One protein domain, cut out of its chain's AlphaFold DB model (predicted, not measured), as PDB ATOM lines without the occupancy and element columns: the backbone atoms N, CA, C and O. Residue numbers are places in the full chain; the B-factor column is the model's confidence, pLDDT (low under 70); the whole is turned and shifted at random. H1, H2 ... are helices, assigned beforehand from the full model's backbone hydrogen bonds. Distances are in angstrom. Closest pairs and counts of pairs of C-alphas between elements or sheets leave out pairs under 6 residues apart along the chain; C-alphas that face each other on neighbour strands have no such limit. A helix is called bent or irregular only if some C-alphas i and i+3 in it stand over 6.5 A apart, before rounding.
ATOM      1  N   GLU A 949     -26.586  22.158  34.793       58.09
ATOM      2  CA  GLU A 949     -25.374  21.334  34.706       58.09
ATOM      3  C   GLU A 949     -25.131  20.553  36.009       58.09
ATOM      4  O   GLU A 949     -24.767  19.374  35.978       58.09
ATOM      5  N   ASN A 950     -25.415  21.174  37.159       76.37
ATOM      6  CA  ASN A 950     -25.307  20.549  38.476       76.37
ATOM      7  C   ASN A 950     -26.328  19.418  38.685       76.37
ATOM      8  O   ASN A 950     -25.970  18.390  39.266       76.37
ATOM      9  N   VAL A 951     -27.563  19.562  38.191       84.43
ATOM     10  CA  VAL A 951     -28.615  18.530  38.231       84.43
ATOM     11  C   VAL A 951     -28.211  17.326  37.383       84.43
ATOM     12  O   VAL A 951     -28.161  16.208  37.899       84.43
ATOM     13  N   ASP A 952     -27.842  17.535  36.117       87.97
ATOM     14  CA  ASP A 952     -27.386  16.452  35.234       87.97
ATOM     15  C   ASP A 952     -26.190  15.698  35.827       87.97
ATOM     16  O   ASP A 952     -26.178  14.463  35.884       87.97
ATOM     17  N   GLN A 953     -25.201  16.437  36.336       88.54
ATOM     18  CA  GLN A 953     -24.014  15.851  36.947       88.54
ATOM     19  C   GLN A 953     -24.327  15.162  38.290       88.54
ATOM     20  O   GLN A 953     -23.630  14.222  38.671       88.54
ATOM     21  N   CYS A 954     -25.392  15.561  38.996       89.27
ATOM     22  CA  CYS A 954     -25.884  14.866  40.186       89.27
ATOM     23  C   CYS A 954     -26.438  13.477  39.837       89.27
ATOM     24  O   CYS A 954     -25.974  12.477  40.386       89.27
ATOM     25  N   PHE A 955     -27.339  13.382  38.856       93.14
ATOM     26  CA  PHE A 955     -27.878  12.088  38.419       93.14
ATOM     27  C   PHE A 955     -26.805  11.204  37.754       93.14
ATOM     28  O   PHE A 955     -26.753  10.000  38.011       93.14
ATOM     29  N   ALA A 956     -25.841  11.793  37.036       93.59
ATOM     30  CA  ALA A 956     -24.651  11.077  36.563       93.59
ATOM     31  C   ALA A 956     -23.765  10.512  37.696       93.59
ATOM     32  O   ALA A 956     -23.071   9.509  37.494       93.59
ATOM     33  N   ARG A 957     -23.751  11.142  38.883       93.61
ATOM     34  CA  ARG A 957     -23.091  10.596  40.083       93.61
ATOM     35  C   ARG A 957     -23.894   9.437  40.677       93.61
ATOM     36  O   ARG A 957     -23.282   8.418  40.982       93.61
ATOM     37  N   MET A 958     -25.225   9.539  40.756       94.11
ATOM     38  CA  MET A 958     -26.106   8.460  41.248       94.11
ATOM     39  C   MET A 958     -25.992   7.187  40.395       94.11
ATOM     40  O   MET A 958     -25.689   6.112  40.904       94.11
ATOM     41  N   MET A 959     -26.104   7.306  39.070       94.27
ATOM     42  CA  MET A 959     -25.938   6.166  38.154       94.27
ATOM     43  C   MET A 959     -24.501   5.620  38.174       94.27
ATOM     44  O   MET A 959     -24.274   4.410  38.133       94.27
ATOM     45  N   GLY A 960     -23.511   6.509  38.318       93.53
ATOM     46  CA  GLY A 960     -22.114   6.128  38.520       93.53
ATOM     47  C   GLY A 960     -21.869   5.359  39.826       93.53
ATOM     48  O   GLY A 960     -20.990   4.499  39.857       93.53
ATOM     49  N   HIS A 961     -22.641   5.631  40.880       95.14
ATOM     50  CA  HIS A 961     -22.640   4.870  42.132       95.14
ATOM     51  C   HIS A 961     -23.292   3.495  41.951       95.14
ATOM     52  O   HIS A 961     -22.647   2.491  42.241       95.14
ATOM     53  N   ASN A 962     -24.486   3.418  41.356       94.32
ATOM     54  CA  ASN A 962     -25.176   2.140  41.125       94.32
ATOM     55  C   ASN A 962     -24.322   1.178  40.268       94.32
ATOM     56  O   ASN A 962     -24.204  -0.005  40.585       94.32
ATOM     57  N   SER A 963     -23.594   1.700  39.269       92.35
ATOM     58  CA  SER A 963     -22.601   0.926  38.503       92.35
ATOM     59  C   SER A 963     -21.441   0.387  39.360       92.35
ATOM     60  O   SER A 963     -20.977  -0.728  39.119       92.35
ATOM     61  N   LYS A 964     -20.956   1.144  40.357       93.26
ATOM     62  CA  LYS A 964     -19.907   0.680  41.287       93.26
ATOM     63  C   LYS A 964     -20.420  -0.423  42.212       93.26
ATOM     64  O   LYS A 964     -19.683  -1.374  42.448       93.26
ATOM     65  N   VAL A 965     -21.661  -0.318  42.696       91.27
ATOM     66  CA  VAL A 965     -22.291  -1.342  43.550       91.27
ATOM     67  C   VAL A 965     -22.345  -2.688  42.825       91.27
ATOM     68  O   VAL A 965     -21.878  -3.688  43.371       91.27
ATOM     69  N   CYS A 966     -22.811  -2.708  41.570       86.51
ATOM     70  CA  CYS A 966     -22.830  -3.928  40.756       86.51
ATOM     71  C   CYS A 966     -21.421  -4.515  40.563       86.51
ATOM     72  O   CYS A 966     -21.199  -5.690  40.840       86.51
ATOM     73  N   ARG A 967     -20.436  -3.680  40.191       87.21
ATOM     74  CA  ARG A 967     -19.035  -4.114  40.017       87.21
ATOM     75  C   ARG A 967     -18.363  -4.591  41.311       87.21
ATOM     76  O   ARG A 967     -17.371  -5.308  41.235       87.21
ATOM     77  N   SER A 968     -18.845  -4.187  42.491       88.59
ATOM     78  CA  SER A 968     -18.370  -4.754  43.763       88.59
ATOM     79  C   SER A 968     -18.865  -6.188  43.918       88.59
ATOM     80  O   SER A 968     -18.050  -7.091  44.082       88.59
ATOM     81  N   ARG A 969     -20.179  -6.415  43.760       86.44
ATOM     82  CA  ARG A 969     -20.770  -7.760  43.851       86.44
ATOM     83  C   ARG A 969     -20.179  -8.713  42.811       86.44
ATOM     84  O   ARG A 969     -19.846  -9.835  43.166       86.44
ATOM     85  N   GLU A 970     -19.971  -8.248  41.579       80.73
ATOM     86  CA  GLU A 970     -19.294  -8.993  40.506       80.73
ATOM     87  C   GLU A 970     -17.907  -9.506  40.947       80.73
ATOM     88  O   GLU A 970     -17.632 -10.701  40.862       80.73
ATOM     89  N   ARG A 971     -17.055  -8.627  41.496       84.94
ATOM     90  CA  ARG A 971     -15.717  -9.000  41.996       84.94
ATOM     91  C   ARG A 971     -15.768  -9.941  43.192       84.94
ATOM     92  O   ARG A 971     -14.905 -10.798  43.318       84.94
ATOM     93  N   GLU A 972     -16.735  -9.762  44.085       83.97
ATOM     94  CA  GLU A 972     -16.895 -10.609  45.270       83.97
ATOM     95  C   GLU A 972     -17.337 -12.026  44.890       83.97
ATOM     96  O   GLU A 972     -16.802 -12.991  45.430       83.97
ATOM     97  N   LEU A 973     -18.232 -12.164  43.906       74.44
ATOM     98  CA  LEU A 973     -18.604 -13.457  43.327       74.44
ATOM     99  C   LEU A 973     -17.408 -14.105  42.610       74.44
ATOM    100  O   LEU A 973     -17.106 -15.269  42.858       74.44
ATOM    101  N   GLN A 974     -16.667 -13.347  41.793       78.56
ATOM    102  CA  GLN A 974     -15.438 -13.830  41.145       78.56
ATOM    103  C   GLN A 974     -14.374 -14.274  42.168       78.56
ATOM    104  O   GLN A 974     -13.731 -15.306  41.973       78.56
ATOM    105  N   ALA A 975     -14.210 -13.541  43.273       81.54
ATOM    106  CA  ALA A 975     -13.289 -13.892  44.352       81.54
ATOM    107  C   ALA A 975     -13.732 -15.150  45.118       81.54
ATOM    108  O   ALA A 975     -12.887 -15.987  45.426       81.54
ATOM    109  N   ALA A 976     -15.033 -15.322  45.377       76.98
ATOM    110  CA  ALA A 976     -15.574 -16.523  46.012       76.98
ATOM    111  C   ALA A 976     -15.375 -17.771  45.134       76.98
ATOM    112  O   ALA A 976     -14.811 -18.763  45.594       76.98
ATOM    113  N   THR A 977     -15.737 -17.702  43.847       71.29
ATOM    114  CA  THR A 977     -15.505 -18.792  42.882       71.29
ATOM    115  C   THR A 977     -14.018 -19.123  42.754       71.29
ATOM    116  O   THR A 977     -13.644 -20.295  42.684       71.29
ATOM    117  N   ASP A1012     -22.842  -9.453  35.327       65.41
ATOM    118  CA  ASP A1012     -24.096  -8.750  35.629       65.41
ATOM    119  C   ASP A1012     -24.270  -7.510  34.712       65.41
ATOM    120  O   ASP A1012     -23.519  -6.526  34.825       65.41
ATOM    121  N   PRO A1013     -25.264  -7.509  33.797       70.69
ATOM    122  CA  PRO A1013     -25.398  -6.461  32.792       70.69
ATOM    123  C   PRO A1013     -25.760  -5.104  33.409       70.69
ATOM    124  O   PRO A1013     -25.397  -4.066  32.842       70.69
ATOM    125  N   ARG A1014     -26.393  -5.073  34.592       77.18
ATOM    126  CA  ARG A1014     -26.794  -3.834  35.284       77.18
ATOM    127  C   ARG A1014     -25.596  -2.933  35.555       77.18
ATOM    128  O   ARG A1014     -25.694  -1.715  35.410       77.18
ATOM    129  N   GLY A1015     -24.432  -3.515  35.863       79.05
ATOM    130  CA  GLY A1015     -23.193  -2.767  36.081       79.05
ATOM    131  C   GLY A1015     -22.739  -1.970  34.853       79.05
ATOM    132  O   GLY A1015     -22.210  -0.862  35.006       79.05
ATOM    133  N   ARG A1016     -22.995  -2.488  33.643       80.32
ATOM    134  CA  ARG A1016     -22.712  -1.820  32.362       80.32
ATOM    135  C   ARG A1016     -23.820  -0.838  31.974       80.32
ATOM    136  O   ARG A1016     -23.501   0.286  31.589       80.32
ATOM    137  N   LEU A1017     -25.093  -1.205  32.155       83.93
ATOM    138  CA  LEU A1017     -26.243  -0.326  31.895       83.93
ATOM    139  C   LEU A1017     -26.174   0.954  32.748       83.93
ATOM    140  O   LEU A1017     -26.208   2.059  32.207       83.93
ATOM    141  N   TRP A1018     -25.956   0.833  34.063       90.97
ATOM    142  CA  TRP A1018     -25.770   1.990  34.951       90.97
ATOM    143  C   TRP A1018     -24.563   2.858  34.556       90.97
ATOM    144  O   TRP A1018     -24.611   4.081  34.691       90.97
ATOM    145  N   ALA A1019     -23.486   2.259  34.032       89.64
ATOM    146  CA  ALA A1019     -22.328   3.014  33.552       89.64
ATOM    147  C   ALA A1019     -22.679   3.866  32.324       89.64
ATOM    148  O   ALA A1019     -22.379   5.058  32.297       89.64
ATOM    149  N   ALA A1020     -23.323   3.259  31.326       89.46
ATOM    150  CA  ALA A1020     -23.723   3.915  30.086       89.46
ATOM    151  C   ALA A1020     -24.773   5.012  30.324       89.46
ATOM    152  O   ALA A1020     -24.621   6.117  29.801       89.46
ATOM    153  N   ALA A1021     -25.756   4.772  31.199       91.18
ATOM    154  CA  ALA A1021     -26.691   5.803  31.648       91.18
ATOM    155  C   ALA A1021     -25.949   6.988  32.299       91.18
ATOM    156  O   ALA A1021     -26.159   8.141  31.922       91.18
ATOM    157  N   ALA A1022     -24.970   6.722  33.172       94.00
ATOM    158  CA  ALA A1022     -24.141   7.775  33.758       94.00
ATOM    159  C   ALA A1022     -23.328   8.577  32.717       94.00
ATOM    160  O   ALA A1022     -23.036   9.748  32.957       94.00
ATOM    161  N   TYR A1023     -22.949   7.990  31.574       92.08
ATOM    162  CA  TYR A1023     -22.327   8.727  30.464       92.08
ATOM    163  C   TYR A1023     -23.340   9.553  29.663       92.08
ATOM    164  O   TYR A1023     -23.040  10.698  29.335       92.08
ATOM    165  N   ALA A1024     -24.545   9.033  29.404       90.63
ATOM    166  CA  ALA A1024     -25.598   9.792  28.729       90.63
ATOM    167  C   ALA A1024     -25.981  11.053  29.517       90.63
ATOM    168  O   ALA A1024     -26.047  12.133  28.934       90.63
ATOM    169  N   TRP A1025     -26.112  10.967  30.843       92.20
ATOM    170  CA  TRP A1025     -26.353  12.147  31.681       92.20
ATOM    171  C   TRP A1025     -25.197  13.164  31.658       92.20
ATOM    172  O   TRP A1025     -25.454  14.363  31.593       92.20
ATOM    173  N   ARG A1026     -23.927  12.722  31.601       90.93
ATOM    174  CA  ARG A1026     -22.764  13.625  31.407       90.93
ATOM    175  C   ARG A1026     -22.704  14.285  30.028       90.93
ATOM    176  O   ARG A1026     -21.943  15.228  29.857       90.93
ATOM    177  N   SER A1027     -23.462  13.800  29.045       89.29
ATOM    178  CA  SER A1027     -23.541  14.446  27.727       89.29
ATOM    179  C   SER A1027     -24.481  15.656  27.704       89.29
ATOM    180  O   SER A1027     -24.539  16.350  26.693       89.29
ATOM    181  N   HIS A1028     -25.261  15.873  28.776       86.43
ATOM    182  CA  HIS A1028     -26.293  16.913  28.908       86.43
ATOM    183  C   HIS A1028     -27.415  16.882  27.838       86.43
ATOM    184  O   HIS A1028     -28.336  17.706  27.867       86.43
ATOM    185  N   ASN A1029     -27.380  15.906  26.921       86.23
ATOM    186  CA  ASN A1029     -28.253  15.777  25.761       86.23
ATOM    187  C   ASN A1029     -29.556  15.043  26.123       86.23
ATOM    188  O   ASN A1029     -29.591  13.818  26.242       86.23
ATOM    189  N   VAL A1030     -30.644  15.808  26.250       84.34
ATOM    190  CA  VAL A1030     -31.983  15.308  26.614       84.34
ATOM    191  C   VAL A1030     -32.483  14.216  25.662       84.34
ATOM    192  O   VAL A1030     -33.068  13.238  26.123       84.34
ATOM    193  N   THR A1031     -32.239  14.344  24.357       80.91
ATOM    194  CA  THR A1031     -32.672  13.369  23.342       80.91
ATOM    195  C   THR A1031     -31.922  12.043  23.465       80.91
ATOM    196  O   THR A1031     -32.532  10.981  23.372       80.91
ATOM    197  N   LEU A1032     -30.610  12.082  23.733       84.73
ATOM    198  CA  LEU A1032     -29.826  10.872  23.998       84.73
ATOM    199  C   LEU A1032     -30.265  10.201  25.307       84.73
ATOM    200  O   LEU A1032     -30.457   8.989  25.332       84.73
ATOM    201  N   ILE A1033     -30.459  10.988  26.370       87.69
ATOM    202  CA  ILE A1033     -30.902  10.505  27.686       87.69
ATOM    203  C   ILE A1033     -32.272   9.821  27.580       87.69
ATOM    204  O   ILE A1033     -32.412   8.664  27.967       87.69
ATOM    205  N   THR A1034     -33.271  10.502  27.013       84.41
ATOM    206  CA  THR A1034     -34.630   9.952  26.839       84.41
ATOM    207  C   THR A1034     -34.650   8.714  25.947       84.41
ATOM    208  O   THR A1034     -35.259   7.716  26.321       84.41
ATOM    209  N   SER A1035     -33.945   8.733  24.811       80.55
ATOM    210  CA  SER A1035     -33.846   7.578  23.910       80.55
ATOM    211  C   SER A1035     -33.215   6.360  24.599       80.55
ATOM    212  O   SER A1035     -33.757   5.255  24.526       80.55
ATOM    213  N   LEU A1036     -32.121   6.567  25.345       88.11
ATOM    214  CA  LEU A1036     -31.458   5.504  26.098       88.11
ATOM    215  C   LEU A1036     -32.372   4.926  27.184       88.11
ATOM    216  O   LEU A1036     -32.446   3.712  27.327       88.11
ATOM    217  N   VAL A1037     -33.088   5.777  27.925       86.23
ATOM    218  CA  VAL A1037     -34.005   5.348  28.993       86.23
ATOM    219  C   VAL A1037     -35.177   4.554  28.438       86.23
ATOM    220  O   VAL A1037     -35.472   3.496  28.982       86.23
ATOM    221  N   CYS A1038     -35.802   4.995  27.342       78.86
ATOM    222  CA  CYS A1038     -36.839   4.209  26.675       78.86
ATOM    223  C   CYS A1038     -36.287   2.844  26.237       78.86
ATOM    224  O   CYS A1038     -36.850   1.821  26.605       78.86
ATOM    225  N   SER A1039     -35.145   2.813  25.541       77.41
ATOM    226  CA  SER A1039     -34.521   1.560  25.091       77.41
ATOM    227  C   SER A1039     -34.140   0.628  26.250       77.41
ATOM    228  O   SER A1039     -34.301  -0.587  26.136       77.41
ATOM    229  N   TYR A1040     -33.669   1.176  27.373       82.10
ATOM    230  CA  TYR A1040     -33.307   0.402  28.560       82.10
ATOM    231  C   TYR A1040     -34.536  -0.116  29.294       82.10
ATOM    232  O   TYR A1040     -34.576  -1.303  29.582       82.10
ATOM    233  N   LEU A1041     -35.549   0.719  29.542       77.24
ATOM    234  CA  LEU A1041     -36.791   0.288  30.185       77.24
ATOM    235  C   LEU A1041     -37.582  -0.692  29.318       77.24
ATOM    236  O   LEU A1041     -38.226  -1.580  29.869       77.24
ATOM    237  N   GLU A1042     -37.515  -0.589  27.986       65.16
ATOM    238  CA  GLU A1042     -37.978  -1.656  27.096       65.16
ATOM    239  C   GLU A1042     -37.169  -2.928  27.369       65.16
ATOM    240  O   GLU A1042     -37.740  -3.897  27.863       65.16
ATOM    241  N   TYR A1043     -35.851  -2.915  27.141       61.26
ATOM    242  CA  TYR A1043     -34.976  -4.084  27.285       61.26
ATOM    243  C   TYR A1043     -35.072  -4.775  28.656       61.26
ATOM    244  O   TYR A1043     -35.281  -5.985  28.712       61.26
ATOM    245  N   THR A1044     -34.972  -4.050  29.769       62.18
ATOM    246  CA  THR A1044     -35.014  -4.660  31.104       62.18
ATOM    247  C   THR A1044     -36.421  -5.074  31.518       62.18
ATOM    248  O   THR A1044     -36.543  -6.002  32.310       62.18
ATOM    249  N   SER A1045     -37.479  -4.511  30.920       58.18
ATOM    250  CA  SER A1045     -38.829  -5.094  31.024       58.18
ATOM    251  C   SER A1045     -38.972  -6.354  30.174       58.18
ATOM    252  O   SER A1045     -39.719  -7.250  30.559       58.18
ATOM    253  N   LEU A1046     -38.239  -6.469  29.056       48.66
ATOM    254  CA  LEU A1046     -38.178  -7.716  28.284       48.66
ATOM    255  C   LEU A1046     -37.484  -8.829  29.068       48.66
ATOM    256  O   LEU A1046     -37.882  -9.973  28.921       48.66
ATOM    257  N   VAL A1047     -36.475  -8.487  29.878       49.72
ATOM    258  CA  VAL A1047     -35.740  -9.411  30.766       49.72
ATOM    259  C   VAL A1047     -36.440  -9.582  32.130       49.72
ATOM    260  O   VAL A1047     -36.196 -10.550  32.845       49.72
ATOM    261  N   GLY A1048     -37.386  -8.706  32.473       52.85
ATOM    262  CA  GLY A1048     -38.131  -8.739  33.736       52.85
ATOM    263  C   GLY A1048     -37.297  -8.363  34.960       52.85
ATOM    264  O   GLY A1048     -37.604  -8.801  36.066       52.85
ATOM    265  N   ASP A1049     -36.260  -7.536  34.790       67.16
ATOM    266  CA  ASP A1049     -35.539  -6.939  35.916       67.16
ATOM    267  C   ASP A1049     -36.365  -5.783  36.502       67.16
ATOM    268  O   ASP A1049     -36.128  -4.598  36.254       67.16
ATOM    269  N   VAL A1050     -37.390  -6.167  37.267       71.20
ATOM    270  CA  VAL A1050     -38.332  -5.277  37.960       71.20
ATOM    271  C   VAL A1050     -37.593  -4.235  38.808       71.20
ATOM    272  O   VAL A1050     -37.961  -3.059  38.803       71.20
ATOM    273  N   GLN A1051     -36.527  -4.651  39.502       83.09
ATOM    274  CA  GLN A1051     -35.725  -3.792  40.375       83.09
ATOM    275  C   GLN A1051     -35.009  -2.703  39.567       83.09
ATOM    276  O   GLN A1051     -35.080  -1.523  39.920       83.09
ATOM    277  N   PHE A1052     -34.360  -3.063  38.457       84.06
ATOM    278  CA  PHE A1052     -33.723  -2.095  37.568       84.06
ATOM    279  C   PHE A1052     -34.751  -1.179  36.888       84.06
ATOM    280  O   PHE A1052     -34.547   0.035  36.870       84.06
ATOM    281  N   CYS A1053     -35.870  -1.717  36.385       81.55
ATOM    282  CA  CYS A1053     -36.925  -0.919  35.750       81.55
ATOM    283  C   CYS A1053     -37.509   0.138  36.696       81.55
ATOM    284  O   CYS A1053     -37.561   1.318  36.339       81.55
ATOM    285  N   ALA A1054     -37.901  -0.260  37.911       83.16
ATOM    286  CA  ALA A1054     -38.457   0.653  38.906       83.16
ATOM    287  C   ALA A1054     -37.455   1.762  39.274       83.16
ATOM    288  O   ALA A1054     -37.793   2.946  39.218       83.16
ATOM    289  N   VAL A1055     -36.204   1.406  39.592       91.56
ATOM    290  CA  VAL A1055     -35.194   2.385  40.032       91.56
ATOM    291  C   VAL A1055     -34.748   3.309  38.892       91.56
ATOM    292  O   VAL A1055     -34.615   4.513  39.114       91.56
ATOM    293  N   LEU A1056     -34.569   2.805  37.663       91.96
ATOM    294  CA  LEU A1056     -34.218   3.649  36.515       91.96
ATOM    295  C   LEU A1056     -35.349   4.622  36.157       91.96
ATOM    296  O   LEU A1056     -35.072   5.799  35.918       91.96
ATOM    297  N   TYR A1057     -36.605   4.165  36.148       88.19
ATOM    298  CA  TYR A1057     -37.748   5.032  35.855       88.19
ATOM    299  C   TYR A1057     -37.904   6.129  36.912       88.19
ATOM    300  O   TYR A1057     -37.990   7.304  36.561       88.19
ATOM    301  N   LEU A1058     -37.852   5.784  38.205       88.51
ATOM    302  CA  LEU A1058     -37.961   6.772  39.283       88.51
ATOM    303  C   LEU A1058     -36.816   7.800  39.245       88.51
ATOM    304  O   LEU A1058     -37.088   8.998  39.329       88.51
ATOM    305  N   LEU A1059     -35.564   7.376  39.019       92.30
ATOM    306  CA  LEU A1059     -34.432   8.299  38.846       92.30
ATOM    307  C   LEU A1059     -34.606   9.219  37.629       92.30
ATOM    308  O   LEU A1059     -34.398  10.428  37.748       92.30
ATOM    309  N   PHE A1060     -35.011   8.680  36.474       90.59
ATOM    310  CA  PHE A1060     -35.304   9.485  35.285       90.59
ATOM    311  C   PHE A1060     -36.413  10.509  35.557       90.59
ATOM    312  O   PHE A1060     -36.303  11.669  35.165       90.59
ATOM    313  N   CYS A1061     -37.474  10.105  36.252       85.28
ATOM    314  CA  CYS A1061     -38.592  10.977  36.561       85.28
ATOM    315  C   CYS A1061     -38.232  12.097  37.547       85.28
ATOM    316  O   CYS A1061     -38.666  13.234  37.350       85.28
ATOM    317  N   LEU A1062     -37.437  11.805  38.584       87.25
ATOM    318  CA  LEU A1062     -36.913  12.821  39.503       87.25
ATOM    319  C   LEU A1062     -36.020  13.821  38.762       87.25
ATOM    320  O   LEU A1062     -36.214  15.029  38.893       87.25
ATOM    321  N   TRP A1063     -35.105  13.319  37.926       89.67
ATOM    322  CA  TRP A1063     -34.269  14.147  37.058       89.67
ATOM    323  C   TRP A1063     -35.106  15.049  36.154       89.67
ATOM    324  O   TRP A1063     -34.857  16.253  36.094       89.67
ATOM    325  N   TRP A1064     -36.127  14.496  35.494       84.45
ATOM    326  CA  TRP A1064     -36.982  15.267  34.600       84.45
ATOM    327  C   TRP A1064     -37.730  16.374  35.344       84.45
ATOM    328  O   TRP A1064     -37.760  17.510  34.874       84.45
ATOM    329  N   LYS A1065     -38.310  16.082  36.517       77.93
ATOM    330  CA  LYS A1065     -38.997  17.109  37.316       77.93
ATOM    331  C   LYS A1065     -38.035  18.204  37.776       77.93
ATOM    332  O   LYS A1065     -38.368  19.378  37.638       77.93
ATOM    333  N   GLN A1066     -36.842  17.846  38.253       77.92
ATOM    334  CA  GLN A1066     -35.856  18.831  38.699       77.92
ATOM    335  C   GLN A1066     -35.314  19.679  37.530       77.92
ATOM    336  O   GLN A1066     -35.232  20.897  37.649       77.92
ATOM    337  N   ARG A1067     -35.030  19.076  36.366       74.15
ATOM    338  CA  ARG A1067     -34.591  19.796  35.154       74.15
ATOM    339  C   ARG A1067     -35.710  20.638  34.523       74.15
ATOM    340  O   ARG A1067     -35.441  21.708  33.980       74.15
ATOM    341  N   GLY A1068     -36.962  20.189  34.621       61.43
ATOM    342  CA  GLY A1068     -38.148  20.901  34.135       61.43
ATOM    343  C   GLY A1068     -38.457  22.189  34.903       61.43
ATOM    344  O   GLY A1068     -38.990  23.128  34.314       61.43
ATOM    345  N   MET A1069     -38.051  22.287  36.176       53.82
ATOM    346  CA  MET A1069     -38.092  23.552  36.926       53.82
ATOM    347  C   MET A1069     -37.144  24.611  36.334       53.82
ATOM    348  O   MET A1069     -37.433  25.800  36.436       53.82
ATOM    349  N   SER A1070     -36.060  24.198  35.666       50.27
ATOM    350  CA  SER A1070     -35.069  25.101  35.060       50.27
ATOM    351  C   SER A1070     -35.294  25.383  33.564       50.27
ATOM    352  O   SER A1070     -34.760  26.361  33.047       50.27
ATOM    353  N   VAL A1071     -36.044  24.542  32.834       47.43
ATOM    354  CA  VAL A1071     -36.219  24.658  31.369       47.43
ATOM    355  C   VAL A1071     -37.674  24.404  30.946       47.43
ATOM    356  O   VAL A1071     -38.091  23.264  30.761       47.43
ATOM    357  N   ARG A1072     -38.433  25.478  30.678       50.77
ATOM    358  CA  ARG A1072     -39.838  25.433  30.196       50.77
ATOM    359  C   ARG A1072     -40.010  25.009  28.716       50.77
ATOM    360  O   ARG A1072     -41.090  25.179  28.160       50.77
ATOM    361  N   SER A1073     -38.963  24.510  28.053       46.17
ATOM    362  CA  SER A1073     -38.873  24.469  26.578       46.17
ATOM    363  C   SER A1073     -39.028  23.092  25.920       46.17
ATOM    364  O   SER A1073     -39.015  23.026  24.695       46.17
ATOM    365  N   TYR A1074     -39.174  22.002  26.683       51.38
ATOM    366  CA  TYR A1074     -39.322  20.648  26.129       51.38
ATOM    367  C   TYR A1074     -40.394  19.850  26.877       51.38
ATOM    368  O   TYR A1074     -40.338  19.721  28.099       51.38
ATOM    369  N   ALA A1075     -41.353  19.287  26.138       55.31
ATOM    370  CA  ALA A1075     -42.295  18.301  26.662       55.31
ATOM    371  C   ALA A1075     -41.621  16.922  26.773       55.31
ATOM    372  O   ALA A1075     -40.775  16.572  25.949       55.31
ATOM    373  N   CYS A1076     -41.996  16.128  27.778       56.40
ATOM    374  CA  CYS A1076     -41.453  14.781  27.941       56.40
ATOM    375  C   CYS A1076     -42.251  13.765  27.115       56.40
ATOM    376  O   CYS A1076     -43.473  13.748  27.240       56.40
ATOM    377  N   PRO A1077     -41.614  12.829  26.388       56.08
ATOM    378  CA  PRO A1077     -42.323  11.688  25.804       56.08
ATOM    379  C   PRO A1077     -42.876  10.698  26.854       56.08
ATOM    380  O   PRO A1077     -43.624   9.797  26.493       56.08
ATOM    381  N   LEU A1078     -42.518  10.847  28.139       57.39
ATOM    382  CA  LEU A1078     -42.901   9.948  29.240       57.39
ATOM    383  C   LEU A1078     -43.795  10.599  30.316       57.39
ATOM    384  O   LEU A1078     -44.135   9.945  31.297       57.39
ATOM    385  N   PHE A1079     -44.214  11.859  30.144       54.80
ATOM    386  CA  PHE A1079     -45.222  12.499  31.005       54.80
ATOM    387  C   PHE A1079     -46.320  13.148  30.153       54.80
ATOM    388  O   PHE A1079     -46.004  13.694  29.097       54.80
ATOM    389  N   SER A1102     -47.354   5.531  24.419       51.32
ATOM    390  CA  SER A1102     -47.850   6.793  24.981       51.32
ATOM    391  C   SER A1102     -47.322   7.038  26.408       51.32
ATOM    392  O   SER A1102     -47.031   6.077  27.130       51.32
ATOM    393  N   PRO A1103     -47.257   8.303  26.877       54.37
ATOM    394  CA  PRO A1103     -46.854   8.623  28.252       54.37
ATOM    395  C   PRO A1103     -47.650   7.849  29.314       54.37
ATOM    396  O   PRO A1103     -47.116   7.439  30.343       54.37
ATOM    397  N   TRP A1104     -48.936   7.607  29.039       55.77
ATOM    398  CA  TRP A1104     -49.829   6.849  29.909       55.77
ATOM    399  C   TRP A1104     -49.434   5.367  30.002       55.77
ATOM    400  O   TRP A1104     -49.366   4.832  31.105       55.77
ATOM    401  N   GLN A1105     -49.091   4.717  28.881       57.15
ATOM    402  CA  GLN A1105     -48.653   3.311  28.870       57.15
ATOM    403  C   GLN A1105     -47.393   3.115  29.724       57.15
ATOM    404  O   GLN A1105     -47.313   2.173  30.512       57.15
ATOM    405  N   TRP A1106     -46.440   4.047  29.635       64.83
ATOM    406  CA  TRP A1106     -45.246   4.029  30.480       64.83
ATOM    407  C   TRP A1106     -45.548   4.272  31.962       64.83
ATOM    408  O   TRP A1106     -44.991   3.564  32.801       64.83
ATOM    409  N   LYS A1107     -46.479   5.178  32.301       62.96
ATOM    410  CA  LYS A1107     -46.935   5.351  33.692       62.96
ATOM    411  C   LYS A1107     -47.562   4.069  34.255       62.96
ATOM    412  O   LYS A1107     -47.272   3.724  35.399       62.96
ATOM    413  N   MET A1108     -48.384   3.362  33.476       57.25
ATOM    414  CA  MET A1108     -49.028   2.119  33.922       57.25
ATOM    415  C   MET A1108     -48.011   0.994  34.149       57.25
ATOM    416  O   MET A1108     -48.006   0.406  35.228       57.25
ATOM    417  N   ARG A1109     -47.088   0.758  33.203       63.18
ATOM    418  CA  ARG A1109     -45.984  -0.207  33.391       63.18
ATOM    419  C   ARG A1109     -45.132   0.128  34.623       63.18
ATOM    420  O   ARG A1109     -44.768  -0.762  35.385       63.18
ATOM    421  N   ALA A1110     -44.863   1.414  34.862       66.59
ATOM    422  CA  ALA A1110     -44.102   1.855  36.024       66.59
ATOM    423  C   ALA A1110     -44.805   1.591  37.364       66.59
ATOM    424  O   ALA A1110     -44.132   1.219  38.323       66.59
ATOM    425  N   LEU A1111     -46.136   1.730  37.437       63.50
ATOM    426  CA  LEU A1111     -46.895   1.336  38.630       63.50
ATOM    427  C   LEU A1111     -46.712  -0.159  38.918       63.50
ATOM    428  O   LEU A1111     -46.408  -0.513  40.052       63.50
ATOM    429  N   GLN A1112     -46.798  -1.011  37.891       60.42
ATOM    430  CA  GLN A1112     -46.633  -2.463  38.027       60.42
ATOM    431  C   GLN A1112     -45.233  -2.852  38.527       60.42
ATOM    432  O   GLN A1112     -45.119  -3.678  39.432       60.42
ATOM    433  N   TRP A1113     -44.160  -2.246  37.997       69.76
ATOM    434  CA  TRP A1113     -42.806  -2.543  38.488       69.76
ATOM    435  C   TRP A1113     -42.618  -2.109  39.946       69.76
ATOM    436  O   TRP A1113     -41.969  -2.808  40.720       69.76
ATOM    437  N   VAL A1114     -43.186  -0.961  40.335       68.17
ATOM    438  CA  VAL A1114     -43.119  -0.483  41.721       68.17
ATOM    439  C   VAL A1114     -43.947  -1.380  42.645       68.17
ATOM    440  O   VAL A1114     -43.441  -1.742  43.699       68.17
ATOM    441  N   GLU A1115     -45.154  -1.800  42.257       60.65
ATOM    442  CA  GLU A1115     -46.009  -2.732  43.016       60.65
ATOM    443  C   GLU A1115     -45.299  -4.077  43.265       60.65
ATOM    444  O   GLU A1115     -45.201  -4.535  44.409       60.65
ATOM    445  N   GLN A1116     -44.704  -4.667  42.222       60.50
ATOM    446  CA  GLN A1116     -43.923  -5.905  42.326       60.50
ATOM    447  C   GLN A1116     -42.662  -5.734  43.192       60.50
ATOM    448  O   GLN A1116     -42.361  -6.591  44.026       60.50
ATOM    449  N   TYR A1117     -41.930  -4.624  43.035       70.74
ATOM    450  CA  TYR A1117     -40.732  -4.354  43.832       70.74
ATOM    451  C   TYR A1117     -41.076  -4.123  45.311       70.74
ATOM    452  O   TYR A1117     -40.468  -4.742  46.178       70.74
ATOM    453  N   VAL A1118     -42.098  -3.312  45.605       63.93
ATOM    454  CA  VAL A1118     -42.642  -3.068  46.956       63.93
ATOM    455  C   VAL A1118     -43.058  -4.373  47.633       63.93
ATOM    456  O   VAL A1118     -42.686  -4.600  48.785       63.93
ATOM    457  N   THR A1119     -43.766  -5.251  46.916       57.20
ATOM    458  CA  THR A1119     -44.189  -6.565  47.426       57.20
ATOM    459  C   THR A1119     -42.979  -7.406  47.835       57.20
ATOM    460  O   THR A1119     -42.872  -7.814  48.992       57.20
ATOM    461  N   ARG A1120     -41.998  -7.567  46.937       63.67
ATOM    462  CA  ARG A1120     -40.801  -8.379  47.195       63.67
ATOM    463  C   ARG A1120     -39.895  -7.792  48.289       63.67
ATOM    464  O   ARG A1120     -39.329  -8.533  49.090       63.67
ATOM    465  N   LEU A1121     -39.794  -6.461  48.384       64.55
ATOM    466  CA  LEU A1121     -39.120  -5.789  49.504       64.55
ATOM    467  C   LEU A1121     -39.818  -6.073  50.843       64.55
ATOM    468  O   LEU A1121     -39.138  -6.247  51.853       64.55
ATOM    469  N   TYR A1122     -41.151  -6.124  50.874       57.52
ATOM    470  CA  TYR A1122     -41.915  -6.406  52.091       57.52
ATOM    471  C   TYR A1122     -41.768  -7.865  52.550       57.52
ATOM    472  O   TYR A1122     -41.569  -8.106  53.742       57.52
ATOM    473  N   GLU A1123     -41.793  -8.826  51.624       57.55
ATOM    474  CA  GLU A1123     -41.597 -10.256  51.915       57.55
ATOM    475  C   GLU A1123     -40.219 -10.539  52.531       57.55
ATOM    476  O   GLU A1123     -40.124 -11.197  53.570       57.55
ATOM    477  N   ILE A1124     -39.166  -9.942  51.959       64.17
ATOM    478  CA  ILE A1124     -37.776 -10.027  52.449       64.17
ATOM    479  C   ILE A1124     -37.531  -9.044  53.627       64.17
ATOM    480  O   ILE A1124     -36.444  -8.969  54.195       64.17
ATOM    481  N   LYS A1125     -38.569  -8.315  54.076       64.96
ATOM    482  CA  LYS A1125     -38.570  -7.412  55.251       64.96
ATOM    483  C   LYS A1125     -37.581  -6.237  55.137       64.96
ATOM    484  O   LYS A1125     -37.110  -5.693  56.136       64.96
ATOM    485  N   LEU A1126     -37.294  -5.803  53.910       64.34
ATOM    486  CA  LEU A1126     -36.392  -4.701  53.563       64.34
ATOM    487  C   LEU A1126     -37.098  -3.338  53.685       64.34
ATOM    488  O   LEU A1126     -37.302  -2.613  52.712       64.34
ATOM    489  N   TYR A1127     -37.468  -2.971  54.912       63.55
ATOM    490  CA  TYR A1127     -38.266  -1.769  55.190       63.55
ATOM    491  C   TYR A1127     -37.559  -0.432  54.889       63.55
ATOM    492  O   TYR A1127     -38.232   0.586  54.753       63.55
ATOM    493  N   VAL A1128     -36.225  -0.402  54.766       66.17
ATOM    494  CA  VAL A1128     -35.471   0.827  54.439       66.17
ATOM    495  C   VAL A1128     -35.753   1.305  53.003       66.17
ATOM    496  O   VAL A1128     -36.321   2.389  52.866       66.17
ATOM    497  N   PRO A1129     -35.472   0.532  51.932       71.41
ATOM    498  CA  PRO A1129     -35.848   0.926  50.571       71.41
ATOM    499  C   PRO A1129     -37.367   1.037  50.376       71.41
ATOM    500  O   PRO A1129     -37.815   1.871  49.593       71.41
ATOM    501  N   LEU A1130     -38.173   0.277  51.129       66.81
ATOM    502  CA  LEU A1130     -39.631   0.444  51.165       66.81
ATOM    503  C   LEU A1130     -40.024   1.871  51.611       66.81
ATOM    504  O   LEU A1130     -40.827   2.534  50.956       66.81
ATOM    505  N   ASN A1131     -39.401   2.374  52.682       64.74
ATOM    506  CA  ASN A1131     -39.590   3.738  53.180       64.74
ATOM    507  C   ASN A1131     -38.979   4.809  52.252       64.74
ATOM    508  O   ASN A1131     -39.525   5.911  52.167       64.74
ATOM    509  N   GLU A1132     -37.902   4.507  51.511       73.64
ATOM    510  CA  GLU A1132     -37.421   5.397  50.442       73.64
ATOM    511  C   GLU A1132     -38.490   5.555  49.340       73.64
ATOM    512  O   GLU A1132     -38.821   6.680  48.955       73.64
ATOM    513  N   LEU A1133     -39.093   4.450  48.877       75.48
ATOM    514  CA  LEU A1133     -40.148   4.458  47.852       75.48
ATOM    515  C   LEU A1133     -41.408   5.213  48.305       75.48
ATOM    516  O   LEU A1133     -41.961   5.979  47.517       75.48
ATOM    517  N   LEU A1134     -41.820   5.090  49.572       66.22
ATOM    518  CA  LEU A1134     -42.951   5.851  50.133       66.22
ATOM    519  C   LEU A1134     -42.751   7.381  50.096       66.22
ATOM    520  O   LEU A1134     -43.726   8.129  50.158       66.22
ATOM    521  N   ILE A1135     -41.510   7.863  49.961       70.38
ATOM    522  CA  ILE A1135     -41.195   9.287  49.768       70.38
ATOM    523  C   ILE A1135     -40.962   9.625  48.287       70.38
ATOM    524  O   ILE A1135     -41.399  10.683  47.841       70.38
ATOM    525  N   ILE A1136     -40.322   8.748  47.508       76.90
ATOM    526  CA  ILE A1136     -40.010   8.988  46.087       76.90
ATOM    527  C   ILE A1136     -41.253   8.880  45.186       76.90
ATOM    528  O   ILE A1136     -41.453   9.704  44.292       76.90
ATOM    529  N   VAL A1137     -42.095   7.865  45.387       74.74
ATOM    530  CA  VAL A1137     -43.165   7.518  44.439       74.74
ATOM    531  C   VAL A1137     -44.282   8.573  44.393       74.74
ATOM    532  O   VAL A1137     -44.623   8.975  43.279       74.74
ATOM    533  N   PRO A1138     -44.799   9.123  45.516       69.23
ATOM    534  CA  PRO A1138     -45.777  10.216  45.463       69.23
ATOM    535  C   PRO A1138     -45.204  11.488  44.817       69.23
ATOM    536  O   PRO A1138     -45.881  12.152  44.031       69.23
ATOM    537  N   GLU A1139     -43.928  11.793  45.083       71.37
ATOM    538  CA  GLU A1139     -43.214  12.935  44.498       71.37
ATOM    539  C   GLU A1139     -43.088  12.834  42.969       71.37
ATOM    540  O   GLU A1139     -43.143  13.847  42.263       71.37
ATOM    541  N   VAL A1140     -42.985  11.616  42.431       71.78
ATOM    542  CA  VAL A1140     -42.927  11.340  40.989       71.78
ATOM    543  C   VAL A1140     -44.317  11.181  40.362       71.78
ATOM    544  O   VAL A1140     -44.655  11.918  39.433       71.78
ATOM    545  N   MET A1141     -45.120  10.232  40.838       67.53
ATOM    546  CA  MET A1141     -46.317   9.728  40.144       67.53
ATOM    547  C   MET A1141     -47.613  10.459  40.536       67.53
ATOM    548  O   MET A1141     -48.630  10.317  39.841       67.53
ATOM    549  N   GLY A1142     -47.549  11.282  41.592       62.70
ATOM    550  CA  GLY A1142     -48.685  11.955  42.222       62.70
ATOM    551  C   GLY A1142     -49.496  11.018  43.121       62.70
ATOM    552  O   GLY A1142     -49.193   9.834  43.237       62.70
ATOM    553  N   ASN A1143     -50.575  11.537  43.709       48.79
ATOM    554  CA  ASN A1143     -51.472  10.770  44.590       48.79
ATOM    555  C   ASN A1143     -52.344   9.735  43.840       48.79
ATOM    556  O   ASN A1143     -53.143   9.040  44.456       48.79
ATOM    557  N   PHE A1144     -52.219   9.638  42.512       39.93
ATOM    558  CA  PHE A1144     -52.938   8.672  41.678       39.93
ATOM    559  C   PHE A1144     -52.275   7.289  41.756       39.93
ATOM    560  O   PHE A1144     -51.535   6.902  40.847       39.93
ATOM    561  N   SER A1145     -52.533   6.563  42.845       41.94
ATOM    562  CA  SER A1145     -51.948   5.248  43.131       41.94
ATOM    563  C   SER A1145     -52.998   4.161  43.395       41.94
ATOM    564  O   SER A1145     -52.962   3.492  44.426       41.94
ATOM    565  N   ALA A1146     -53.909   3.947  42.444       32.94
ATOM    566  CA  ALA A1146     -54.736   2.742  42.404       32.94
ATOM    567  C   ALA A1146     -53.861   1.533  42.008       32.94
ATOM    568  O   ALA A1146     -53.698   1.245  40.824       32.94
ATOM    569  N   GLY A1147     -53.237   0.879  42.994       36.94
ATOM    570  CA  GLY A1147     -52.344  -0.273  42.785       36.94
ATOM    571  C   GLY A1147     -51.151  -0.341  43.741       36.94
ATOM    572  O   GLY A1147     -50.648  -1.425  44.007       36.94
ATOM    573  N   LEU A1148     -50.737   0.776  44.352       38.13
ATOM    574  CA  LEU A1148     -49.912   0.659  45.557       38.13
ATOM    575  C   LEU A1148     -50.818   0.157  46.691       38.13
ATOM    576  O   LEU A1148     -51.866   0.776  46.905       38.13
ATOM    577  N   PRO A1149     -50.444  -0.888  47.454       33.62
ATOM    578  CA  PRO A1149     -51.078  -1.110  48.748       33.62
ATOM    579  C   PRO A1149     -50.867   0.166  49.569       33.62
ATOM    580  O   PRO A1149     -49.750   0.698  49.610       33.62
ATOM    581  N   ARG A1150     -51.925   0.708  50.186       36.45
ATOM    582  CA  ARG A1150     -51.789   1.953  50.957       36.45
ATOM    583  C   ARG A1150     -50.782   1.732  52.079       36.45
ATOM    584  O   ARG A1150     -50.583   0.602  52.531       36.45
ATOM    585  N   ALA A1151     -50.204   2.812  52.601       34.15
ATOM    586  CA  ALA A1151     -49.400   2.714  53.818       34.15
ATOM    587  C   ALA A1151     -50.195   2.019  54.950       34.15
ATOM    588  O   ALA A1151     -49.619   1.243  55.705       34.15
TER     589      ALA A1151
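AT A GLANCE: This is residues 949 to 977, 1012 to 1079 and 1102 to 1151 of the 1331 residues of an uncharacterized protein of Trypanosoma cruzi (strain CL Brener) (UniProt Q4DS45). Four helices, H1 to H4, stand in an up-and-down bundle, and a helical hairpin of H5 and H6 packs slantwise on H4, on the side of H4 away from H1. The far end of H1, residues 971 to 977, sticks out of the bundle, and a tail without a named element follows H6. The printed part has 147 residues with six named helices, in chain order H1 to H6, and no named strand; the class is all helix. The whole is compact, with a radius of gyration of the C-alphas of 15.7 A and spans of 52 by 38 by 27 A.

IN THESE COORDINATES: H1, residues 949 to 977, begins with C-alpha 949 at (-25.374, 21.334, 34.706) and is 42.1 A long. H2 takes residues 1013 to 1026 and is 20.3 A long. H3, residues 1030 to 1047, measures 25.3 A. H4, residues 1050 to 1070, is 30.7 A long and begins with C-alpha 1050 at (-38.332, -5.277, 37.960). H5, residues 1103 to 1123, also measures 30.7 A. H6, residues 1127 to 1141, is 20.6 A long and ends with C-alpha 1141 at (-46.317, 9.728, 40.144). H6 is neither bent nor irregular, but only just: C-alphas 1135 and 1138 are 6.4 A apart.

HOW THE PARTS SIT: H1 to H4 form a bundle, up and down, each helix running against the one before it. H1 touches H2 at a shallow tilt of 20 degrees; their closest C-alphas, of Ala 956 and Ala 1022, are 4.4 A apart. The hairpin of H2 and H3 has its closest C-alphas at Ala 1024 and Ile 1033, 5.5 A apart. The hairpin of H3 and H4 has Leu 1041 and Cys 1053 closest, with C-alphas 5.7 A apart. H4 is the hub, touching four helices; H1 touches it with residues 951 to 955 alone, the closest C-alphas being those of Val 951 and Arg 1067, 6.8 A. H5 touches H4 at a steep tilt of 53 degrees, with the closest C-alphas, of Val 1050 and Trp 1113, 5.3 A apart. H6 touches H4 at a steep tilt of 46 degrees, with Cys 1061 and Val 1140 closest, C-alphas 6.2 A apart. H5 and H6 form a hairpin at a shallow tilt of 14 degrees, opposite ways; the C-alphas of Val 1118 and Leu 1130, the closest, are 6.3 A apart. H3 and H5 are near each other, while H1 is apart from H5 and H6. Every O i to N i+4 pair is within hydrogen-bond range in H1, H3 and H5; the counts are 9 of 10 in H2, 16 of 17 in H4 and 8 of 11 in H6.

THE WHOLE: The two C-alphas farthest apart, of Thr 977 and Arg 1072, are 52.0 A apart. Residues 978 to 1011 are not printed, with 15.1 A between C-alphas 977 and 1012; residues 1080 to 1101 are not printed, with 8.7 A between C-alphas 1079 and 1102. Of the links that are printed whole, those from H2 to H3, H3 to H4 and H5 to H6 are tight. The mean pLDDT of the printed part is 72.5; 63 residues are under 70, among them 1068 to 1079, 1102 to 1116 and 1141 to 1151.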